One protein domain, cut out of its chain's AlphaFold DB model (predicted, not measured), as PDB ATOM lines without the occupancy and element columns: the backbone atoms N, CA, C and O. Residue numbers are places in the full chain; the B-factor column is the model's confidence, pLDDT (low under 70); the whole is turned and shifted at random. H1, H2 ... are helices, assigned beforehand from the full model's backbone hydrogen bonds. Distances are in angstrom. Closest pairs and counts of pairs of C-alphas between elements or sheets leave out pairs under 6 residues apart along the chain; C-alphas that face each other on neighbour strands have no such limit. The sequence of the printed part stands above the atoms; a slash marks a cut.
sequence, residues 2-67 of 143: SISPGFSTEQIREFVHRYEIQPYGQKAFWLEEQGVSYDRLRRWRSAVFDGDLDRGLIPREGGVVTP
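Overview. This is residues 2 to 67 of the 143 residues of an uncharacterized protein of Microbacterium lacticum (UniProt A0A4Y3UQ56). Two helices, H1 and H3, cross nearly at right angles, and a short helix, H2, lies beyond the end of this pair where H1 ends and H3 begins. A long stretch with no named element, residues 50 to 67, winds past the opposite end, where H3 ends. The printed part has 66 residues with three named helices, H1, H2 and H3 in chain order, and no named strand; the class is all helix, though 32 of the 66 residues, under half, are in named elements. The whole is compact, with a radius of gyration of the C-alphas of 11.8 A and spans of 29 by 27 by 17 A.

Arrangement. H1, residues 9 to 21, is the longest helix and touches H3, residues 38 to 49, with residues 12 to 16 alone. Their closest C-alphas, those of Val 16 and Arg 45, are 6.2 A apart, and their lines are about perpendicular at 75 degrees. H1 only just touches H2, residues 27 to 33, with residue 19 alone and 3 pairs of C-alphas within 8 A; the closest C-alphas, those of Tyr 19 and Lys 27, are 6.6 A apart. These two run opposite ways at a steep tilt of 51 degrees. H2 and H3 are close but not clearly touching: their closest C-alphas, those of Leu 31 and Tyr 38, are 7.3 A apart. In H1, H2 and H3 every O i to N i+4 pair is within hydrogen-bond range.

Along the chain. H1, 18.8 A long from first to last C-alpha, begins at C-alpha 9 at (20.151, 33.839, 28.189). H2 spans 10.0 A and begins at C-alpha 27 at (22.939, 49.198, 13.751). H3 spans 16.1 A and ends at C-alpha 49 at (19.980, 46.321, 31.424).

Size, cuts and confidence. The two C-alphas farthest apart, those of Gly 25 and Arg 55, are 32.6 A apart. The printed part has no cut, and the links H1 to H2 and H2 to H3 are tight. The mean pLDDT of the printed part is 80.2; under 70 are residues 2 to 3, 5, 54 to 56, 60 to 65 and 67.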
ATOM      1  N   SER A   2      14.636  30.864  29.030       57.50
ATOM      2  CA  SER A   2      14.868  32.050  28.196       57.50
ATOM      3  C   SER A   2      13.582  32.810  27.860       57.50
ATOM      4  O   SER A   2      12.506  32.234  27.746       57.50
ATOM      5  N   ILE A   3      13.710  34.127  27.674       66.38
ATOM      6  CA  ILE A   3      12.609  35.046  27.313       66.38
ATOM      7  C   ILE A   3      12.186  34.880  25.845       66.38
ATOM      8  O   ILE A   3      11.167  35.408  25.401       66.38
ATOM      9  N   SER A   4      12.986  34.187  25.036       70.62
ATOM     10  CA  SER A   4      12.721  33.989  23.614       70.62
ATOM     11  C   SER A   4      12.975  32.537  23.218       70.62
ATOM     12  O   SER A   4      14.063  32.026  23.492       70.62
ATOM     13  N   PRO A   5      12.002  31.875  22.560       68.75
ATOM     14  CA  PRO A   5      12.182  30.514  22.073       68.75
ATOM     15  C   PRO A   5      13.390  30.446  21.133       68.75
ATOM     16  O   PRO A   5      13.514  31.273  20.231       68.75
ATOM     17  N   GLY A   6      14.280  29.478  21.359       77.50
ATOM     18  CA  GLY A   6      15.447  29.235  20.502       77.50
ATOM     19  C   GLY A   6      16.705  30.053  20.814       77.50
ATOM     20  O   GLY A   6      17.714  29.834  20.156       77.50
ATOM     21  N   PHE A   7      16.687  30.941  21.815       79.94
ATOM     22  CA  PHE A   7      17.891  31.639  22.285       79.94
ATOM     23  C   PHE A   7      18.132  31.368  23.767       79.94
ATOM     24  O   PHE A   7      17.195  31.444  24.562       79.94
ATOM     25  N   SER A   8      19.376  31.083  24.156       85.31
ATOM     26  CA  SER A   8      19.778  31.049  25.566       85.31
ATOM     27  C   SER A   8      19.915  32.464  26.141       85.31
ATOM     28  O   SER A   8      20.029  33.450  25.411       85.31
ATOM     29  N   THR A   9      19.902  32.580  27.467       81.75
ATOM     30  CA  THR A   9      20.151  33.839  28.189       81.75
ATOM     31  C   THR A   9      21.503  34.448  27.807       81.75
ATOM     32  O   THR A   9      21.586  35.635  27.495       81.75
ATOM     33  N   GLU A  10      22.541  33.622  27.720       81.25
ATOM     34  CA  GLU A  10      23.889  34.011  27.303       81.25
ATOM     35  C   GLU A  10      23.916  34.501  25.856       81.25
ATOM     36  O   GLU A  10      24.483  35.558  25.586       81.25
ATOM     37  N   GLN A  11      23.230  33.812  24.940       85.62
ATOM     38  CA  GLN A  11      23.131  34.250  23.546       85.62
ATOM     39  C   GLN A  11      22.417  35.599  23.427       85.62
ATOM     40  O   GLN A  11      22.837  36.451  22.648       85.62
ATOM     41  N   ILE A  12      21.362  35.829  24.217       86.94
ATOM     42  CA  ILE A  12      20.655  37.117  24.249       86.94
ATOM     43  C   ILE A  12      21.576  38.227  24.780       86.94
ATOM     44  O   ILE A  12      21.612  39.313  24.197       86.94
ATOM     45  N   ARG A  13      22.349  37.964  25.846       84.81
ATOM     46  CA  ARG A  13      23.354  38.910  26.374       84.81
ATOM     47  C   ARG A  13      24.377  39.262  25.313       84.81
ATOM     48  O   ARG A  13      24.569  40.437  25.018       84.81
ATOM     49  N   GLU A  14      25.009  38.252  24.729       86.00
ATOM     50  CA  GLU A  14      26.043  38.432  23.715       86.00
ATOM     51  C   GLU A  14      25.506  39.188  22.497       86.00
ATOM     52  O   GLU A  14      26.155  40.108  22.002       86.00
ATOM     53  N   PHE A  15      24.294  38.867  22.044       90.44
ATOM     54  CA  PHE A  15      23.654  39.564  20.935       90.44
ATOM     55  C   PHE A  15      23.451  41.053  21.230       90.44
ATOM     56  O   PHE A  15      23.829  41.908  20.428       90.44
ATOM     57  N   VAL A  16      22.888  41.374  22.399       88.81
ATOM     58  CA  VAL A  16      22.696  42.763  22.834       88.81
ATOM     59  C   VAL A  16      24.041  43.483  22.950       88.81
ATOM     60  O   VAL A  16      24.147  44.632  22.528       88.81
ATOM     61  N   HIS A  17      25.079  42.817  23.454       84.88
ATOM     62  CA  HIS A  17      26.422  43.390  23.537       84.88
ATOM     63  C   HIS A  17      27.010  43.694  22.154       84.88
ATOM     64  O   HIS A  17      27.453  44.820  21.921       84.88
ATOM     65  N   ARG A  18      26.937  42.748  21.208       87.88
ATOM     66  CA  ARG A  18      27.398  42.964  19.827       87.88
ATOM     67  C   ARG A  18      26.664  44.120  19.154       87.88
ATOM     68  O   ARG A  18      27.307  44.899  18.456       87.88
ATOM     69  N   TYR A  19      25.364  44.273  19.411       88.62
ATOM     70  CA  TYR A  19      24.578  45.405  18.920       88.62
ATOM     71  C   TYR A  19      25.047  46.754  19.491       88.62
ATOM     72  O   TYR A  19      25.112  47.748  18.764       88.62
ATOM     73  N   GLU A  20      25.364  46.831  20.787       84.69
ATOM     74  CA  GLU A  20      25.763  48.102  21.407       84.69
ATOM     75  C   GLU A  20      27.116  48.614  20.892       84.69
ATOM     76  O   GLU A  20      27.271  49.829  20.754       84.69
ATOM     77  N   ILE A  21      28.029  47.701  20.536       84.88
ATOM     78  CA  ILE A  21      29.372  47.999  20.005       84.88
ATOM     79  C   ILE A  21      29.340  48.430  18.524       84.88
ATOM     80  O   ILE A  21      30.299  49.041  18.051       84.88
ATOM     81  N   GLN A  22      28.252  48.166  17.787       86.88
ATOM     82  CA  GLN A  22      28.179  48.517  16.364       86.88
ATOM     83  C   GLN A  22      28.379  50.026  16.116       86.88
ATOM     84  O   GLN A  22      27.810  50.846  16.853       86.88
ATOM     85  N   PRO A  23      29.109  50.405  15.047       84.88
ATOM     86  CA  PRO A  23      29.289  51.797  14.652       84.88
ATOM     87  C   PRO A  23      27.965  52.534  14.422       84.88
ATOM     88  O   PRO A  23      26.938  51.950  14.056       84.88
ATOM     89  N   TYR A  24      27.997  53.855  14.605       78.94
ATOM     90  CA  TYR A  24      26.849  54.707  14.314       78.94
ATOM     91  C   TYR A  24      26.413  54.542  12.848       78.94
ATOM     92  O   TYR A  24      27.245  54.515  11.946       78.94
ATOM     93  N   GLY A  25      25.107  54.396  12.615       85.94
ATOM     94  CA  GLY A  25      24.533  54.173  11.281       85.94
ATOM     95  C   GLY A  25      24.522  52.717  10.793       85.94
ATOM     96  O   GLY A  25      23.727  52.403   9.916       85.94
ATOM     97  N   GLN A  26      25.305  51.802  11.383       88.19
ATOM     98  CA  GLN A  26      25.320  50.386  10.960       88.19
ATOM     99  C   GLN A  26      24.369  49.477  11.745       88.19
ATOM    100  O   GLN A  26      24.095  48.353  11.339       88.19
ATOM    101  N   LYS A  27      23.807  49.972  12.851       89.69
ATOM    102  CA  LYS A  27      22.939  49.198  13.751       89.69
ATOM    103  C   LYS A  27      21.699  48.602  13.071       89.69
ATOM    104  O   LYS A  27      21.302  47.498  13.425       89.69
ATOM    105  N   ALA A  28      21.100  49.322  12.121       86.50
ATOM    106  CA  ALA A  28      19.927  48.850  11.387       86.50
ATOM    107  C   ALA A  28      20.287  47.713  10.415       86.50
ATOM    108  O   ALA A  28      19.697  46.643  10.498       86.50
ATOM    109  N   PHE A  29      21.320  47.909   9.592       89.44
ATOM    110  CA  PHE A  29      21.815  46.889   8.662       89.44
ATOM    111  C   PHE A  29      22.272  45.622   9.386       89.44
ATOM    112  O   PHE A  29      21.881  44.521   9.020       89.44
ATOM    113  N   TRP A  30      23.021  45.778  10.479       91.50
ATOM    114  CA  TRP A  30      23.455  44.648  11.292       91.50
ATOM    115  C   TRP A  30      22.264  43.862  11.859       91.50
ATOM    116  O   TRP A  30      22.276  42.637  11.864       91.50
ATOM    117  N   LEU A  31      21.198  44.539  12.306       91.94
ATOM    118  CA  LEU A  31      19.984  43.862  12.779       91.94
ATOM    119  C   LEU A  31      19.280  43.064  11.676       91.94
ATOM    120  O   LEU A  31      18.818  41.951  11.940       91.94
ATOM    121  N   GLU A  32      19.210  43.625  10.469       89.06
ATOM    122  CA  GLU A  32      18.634  42.965   9.296       89.06
ATOM    123  C   GLU A  32      19.441  41.723   8.900       89.06
ATOM    124  O   GLU A  32      18.854  40.659   8.716       89.06
ATOM    125  N   GLU A  33      20.775  41.814   8.880       90.50
ATOM    126  CA  GLU A  33      21.669  40.674   8.623       90.50
ATOM    127  C   GLU A  33      21.482  39.539   9.636       90.50
ATOM    128  O   GLU A  33      21.539  38.364   9.282       90.50
ATOM    129  N   GLN A  34      21.243  39.877  10.906       88.75
ATOM    130  CA  GLN A  34      20.995  38.879  11.945       88.75
ATOM    131  C   GLN A  34      19.554  38.331  11.937       88.75
ATOM    132  O   GLN A  34      19.244  37.424  12.712       88.75
ATOM    133  N   GLY A  35      18.653  38.879  11.113       87.81
ATOM    134  CA  GLY A  35      17.250  38.459  11.037       87.81
ATOM    135  C   GLY A  35      16.446  38.728  12.316       87.81
ATOM    136  O   GLY A  35      15.455  38.045  12.590       87.81
ATOM    137  N   VAL A  36      16.867  39.698  13.136       88.38
ATOM    138  CA  VAL A  36      16.227  40.021  14.419       88.38
ATOM    139  C   VAL A  36      15.484  41.347  14.314       88.38
ATOM    140  O   VAL A  36      16.066  42.383  14.012       88.38
ATOM    141  N   SER A  37      14.186  41.339  14.637       89.00
ATOM    142  CA  SER A  37      13.390  42.568  14.637       89.00
ATOM    143  C   SER A  37      13.805  43.531  15.752       89.00
ATOM    144  O   SER A  37      14.161  43.124  16.866       89.00
ATOM    145  N   TYR A  38      13.680  44.833  15.482       88.06
ATOM    146  CA  TYR A  38      14.007  45.876  16.455       88.06
ATOM    147  C   TYR A  38      13.197  45.748  17.755       88.06
ATOM    148  O   TYR A  38      13.757  45.894  18.838       88.06
ATOM    149  N   ASP A  39      11.911  45.390  17.693       85.81
ATOM    150  CA  ASP A  39      11.072  45.197  18.888       85.81
ATOM    151  C   ASP A  39      11.514  44.015  19.752       85.81
ATOM    152  O   ASP A  39      11.364  44.019  20.980       85.81
ATOM    153  N   ARG A  40      12.066  42.972  19.121       88.06
ATOM    154  CA  ARG A  40      12.668  41.848  19.840       88.06
ATOM    155  C   ARG A  40      13.950  42.305  20.533       88.06
ATOM    156  O   ARG A  40      14.077  42.097  21.737       88.06
ATOM    157  N   LEU A  41      14.830  43.010  19.818       88.38
ATOM    158  CA  LEU A  41      16.029  43.601  20.411       88.38
ATOM    159  C   LEU A  41      15.680  44.564  21.558       88.38
ATOM    160  O   LEU A  41      16.333  44.531  22.597       88.38
ATOM    161  N   ARG A  42      14.662  45.418  21.407       86.06
ATOM    162  CA  ARG A  42      14.233  46.370  22.444       86.06
ATOM    163  C   ARG A  42      13.878  45.644  23.740       86.06
ATOM    164  O   ARG A  42      14.369  46.029  24.796       86.06
ATOM    165  N   ARG A  43      13.105  44.556  23.649       84.88
ATOM    166  CA  ARG A  43      12.768  43.698  24.798       84.88
ATOM    167  C   ARG A  43      13.999  43.041  25.419       84.88
ATOM    168  O   ARG A  43      14.124  43.040  26.639       84.88
ATOM    169  N   TRP A  44      14.922  42.536  24.601       88.38
ATOM    170  CA  TRP A  44      16.181  41.962  25.083       88.38
ATOM    171  C   TRP A  44      17.061  42.993  25.791       88.38
ATOM    172  O   TRP A  44      17.570  42.714  26.871       88.38
ATOM    173  N   ARG A  45      17.190  44.207  25.245       86.94
ATOM    174  CA  ARG A  45      17.927  45.309  25.882       86.94
ATOM    175  C   ARG A  45      17.330  45.651  27.243       86.94
ATOM    176  O   ARG A  45      18.076  45.764  28.207       86.94
ATOM    177  N   SER A  46      16.006  45.754  27.337       82.94
ATOM    178  CA  SER A  46      15.336  45.977  28.621       82.94
ATOM    179  C   SER A  46      15.557  44.821  29.598       82.94
ATOM    180  O   SER A  46      15.851  45.076  30.755       82.94
ATOM    181  N   ALA A  47      15.514  43.561  29.159       83.06
ATOM    182  CA  ALA A  47      15.824  42.424  30.031       83.06
ATOM    183  C   ALA A  47      17.294  42.380  30.497       83.06
ATOM    184  O   ALA A  47      17.568  41.940  31.605       83.06
ATOM    185  N   VAL A  48      18.245  42.815  29.662       84.12
ATOM    186  CA  VAL A  48      19.690  42.778  29.962       84.12
ATOM    187  C   VAL A  48      20.126  43.912  30.897       84.12
ATOM    188  O   VAL A  48      20.998  43.705  31.750       84.12
ATOM    189  N   PHE A  49      19.567  45.111  30.705       79.62
ATOM    190  CA  PHE A  49      19.980  46.321  31.424       79.62
ATOM    191  C   PHE A  49      19.041  46.711  32.565       79.62
ATOM    192  O   PHE A  49      19.522  47.200  33.581       79.62
ATOM    193  N   ASP A  50      17.737  46.484  32.409       75.06
ATOM    194  CA  ASP A  50      16.709  47.007  33.315       75.06
ATOM    195  C   ASP A  50      15.940  45.890  34.053       75.06
ATOM    196  O   ASP A  50      15.201  46.164  34.995       75.06
ATOM    197  N   GLY A  51      16.092  44.633  33.622       73.06
ATOM    198  CA  GLY A  51      15.396  43.462  34.147       73.06
ATOM    199  C   GLY A  51      16.335  42.345  34.601       73.06
ATOM    200  O   GLY A  51      17.559  42.474  34.582       73.06
ATOM    201  N   ASP A  52      15.735  41.229  35.009       72.12
ATOM    202  CA  ASP A  52      16.452  40.000  35.343       72.12
ATOM    203  C   ASP A  52      16.308  39.020  34.178       72.12
ATOM    204  O   ASP A  52      15.302  38.314  34.054       72.12
ATOM    205  N   LEU A  53      17.311  39.002  33.298       76.56
ATOM    206  CA  LEU A  53      17.337  38.104  32.147       76.56
ATOM    207  C   LEU A  53      17.324  36.622  32.552       76.56
ATOM    208  O   LEU A  53      16.714  35.821  31.845       76.56
ATOM    209  N   ASP A  54      17.945  36.263  33.678       69.25
ATOM    210  CA  ASP A  54      18.049  34.872  34.135       69.25
ATOM    211  C   ASP A  54      16.700  34.353  34.657       69.25
ATOM    212  O   ASP A  54      16.356  33.182  34.470       69.25
ATOM    213  N   ARG A  55      15.890  35.248  35.239       67.62
ATOM    214  CA  ARG A  55      14.489  34.986  35.626       67.62
ATOM    215  C   ARG A  55      13.477  35.269  34.522       67.62
ATOM    216  O   ARG A  55      12.279  35.066  34.714       67.62
ATOM    217  N   GLY A  56      13.939  35.743  33.376       68.50
ATOM    218  CA  GLY A  56      13.098  36.064  32.241       68.50
ATOM    219  C   GLY A  56      12.225  37.319  32.404       68.50
ATOM    220  O   GLY A  56      11.205  37.458  31.728       68.50
ATOM    221  N   LEU A  57      12.594  38.222  33.311       72.75
ATOM    222  CA  LEU A  57      11.803  39.392  33.674       72.75
ATOM    223  C   LEU A  57      12.158  40.590  32.787       72.75
ATOM    224  O   LEU A  57      13.281  41.089  32.811       72.75
ATOM    225  N   ILE A  58      11.170  41.094  32.045       73.38
ATOM    226  CA  ILE A  58      11.230  42.393  31.363       73.38
ATOM    227  C   ILE A  58      10.448  43.401  32.218       73.38
ATOM    228  O   ILE A  58       9.312  43.097  32.596       73.38
ATOM    229  N   PRO A  59      11.000  44.593  32.517       72.31
ATOM    230  CA  PRO A  59      10.257  45.639  33.211       72.31
ATOM    231  C   PRO A  59       8.932  45.956  32.518       72.31
ATOM    232  O   PRO A  59       8.860  46.024  31.289       72.31
ATOM    233  N   ARG A  60       7.879  46.171  33.312       66.69
ATOM    234  CA  ARG A  60       6.587  46.632  32.790       66.69
ATOM    235  C   ARG A  60       6.714  48.069  32.284       66.69
ATOM    236  O   ARG A  60       7.526  48.848  32.788       66.69
ATOM    237  N   GLU A  61       5.915  48.397  31.274       58.38
ATOM    238  CA  GLU A  61       5.890  49.716  30.640       58.38
ATOM    239  C   GLU A  61       5.639  50.799  31.711       58.38
ATOM    240  O   GLU A  61       4.627  50.757  32.407       58.38
ATOM    241  N   GLY A  62       6.620  51.690  31.921       59.03
ATOM    242  CA  GLY A  62       6.630  52.693  33.001       59.03
ATOM    243  C   GLY A  62       7.810  52.612  33.987       59.03
ATOM    244  O   GLY A  62       7.966  53.506  34.815       59.03
ATOM    245  N   GLY A  63       8.658  51.581  33.908       61.88
ATOM    246  CA  GLY A  63       9.889  51.491  34.707       61.88
ATOM    247  C   GLY A  63      10.990  52.477  34.283       61.88
ATOM    248  O   GLY A  63      11.039  52.919  33.134       61.88
ATOM    249  N   VAL A  64      11.906  52.798  35.204       64.56
ATOM    250  CA  VAL A  64      13.106  53.601  34.904       64.56
ATOM    251  C   VAL A  64      14.009  52.804  33.961       64.56
ATOM    252  O   VAL A  64      14.606  51.808  34.356       64.56
ATOM    253  N   VAL A  65      14.094  53.241  32.707       67.62
ATOM    254  CA  VAL A  65      14.962  52.644  31.684       67.62
ATOM    255  C   VAL A  65      16.362  53.239  31.798       67.62
ATOM    256  O   VAL A  65      16.525  54.460  31.801       67.62
ATOM    257  N   THR A  66      17.392  52.395  31.829       70.81
ATOM    258  CA  THR A  66      18.790  52.833  31.842       70.81
ATOM    259  C   THR A  66      19.100  53.601  30.552       70.81
ATOM    260  O   THR A  66      18.958  53.025  29.464       70.81
ATOM    261  N   PRO A  67      19.548  54.870  30.616       68.94
ATOM    262  CA  PRO A  67      19.878  55.658  29.430       68.94
ATOM    263  C   PRO A  67      21.018  55.034  28.606       68.94
ATOM    264  O   PRO A  67      21.931  54.453  29.198       68.94
TER     265      PRO A  67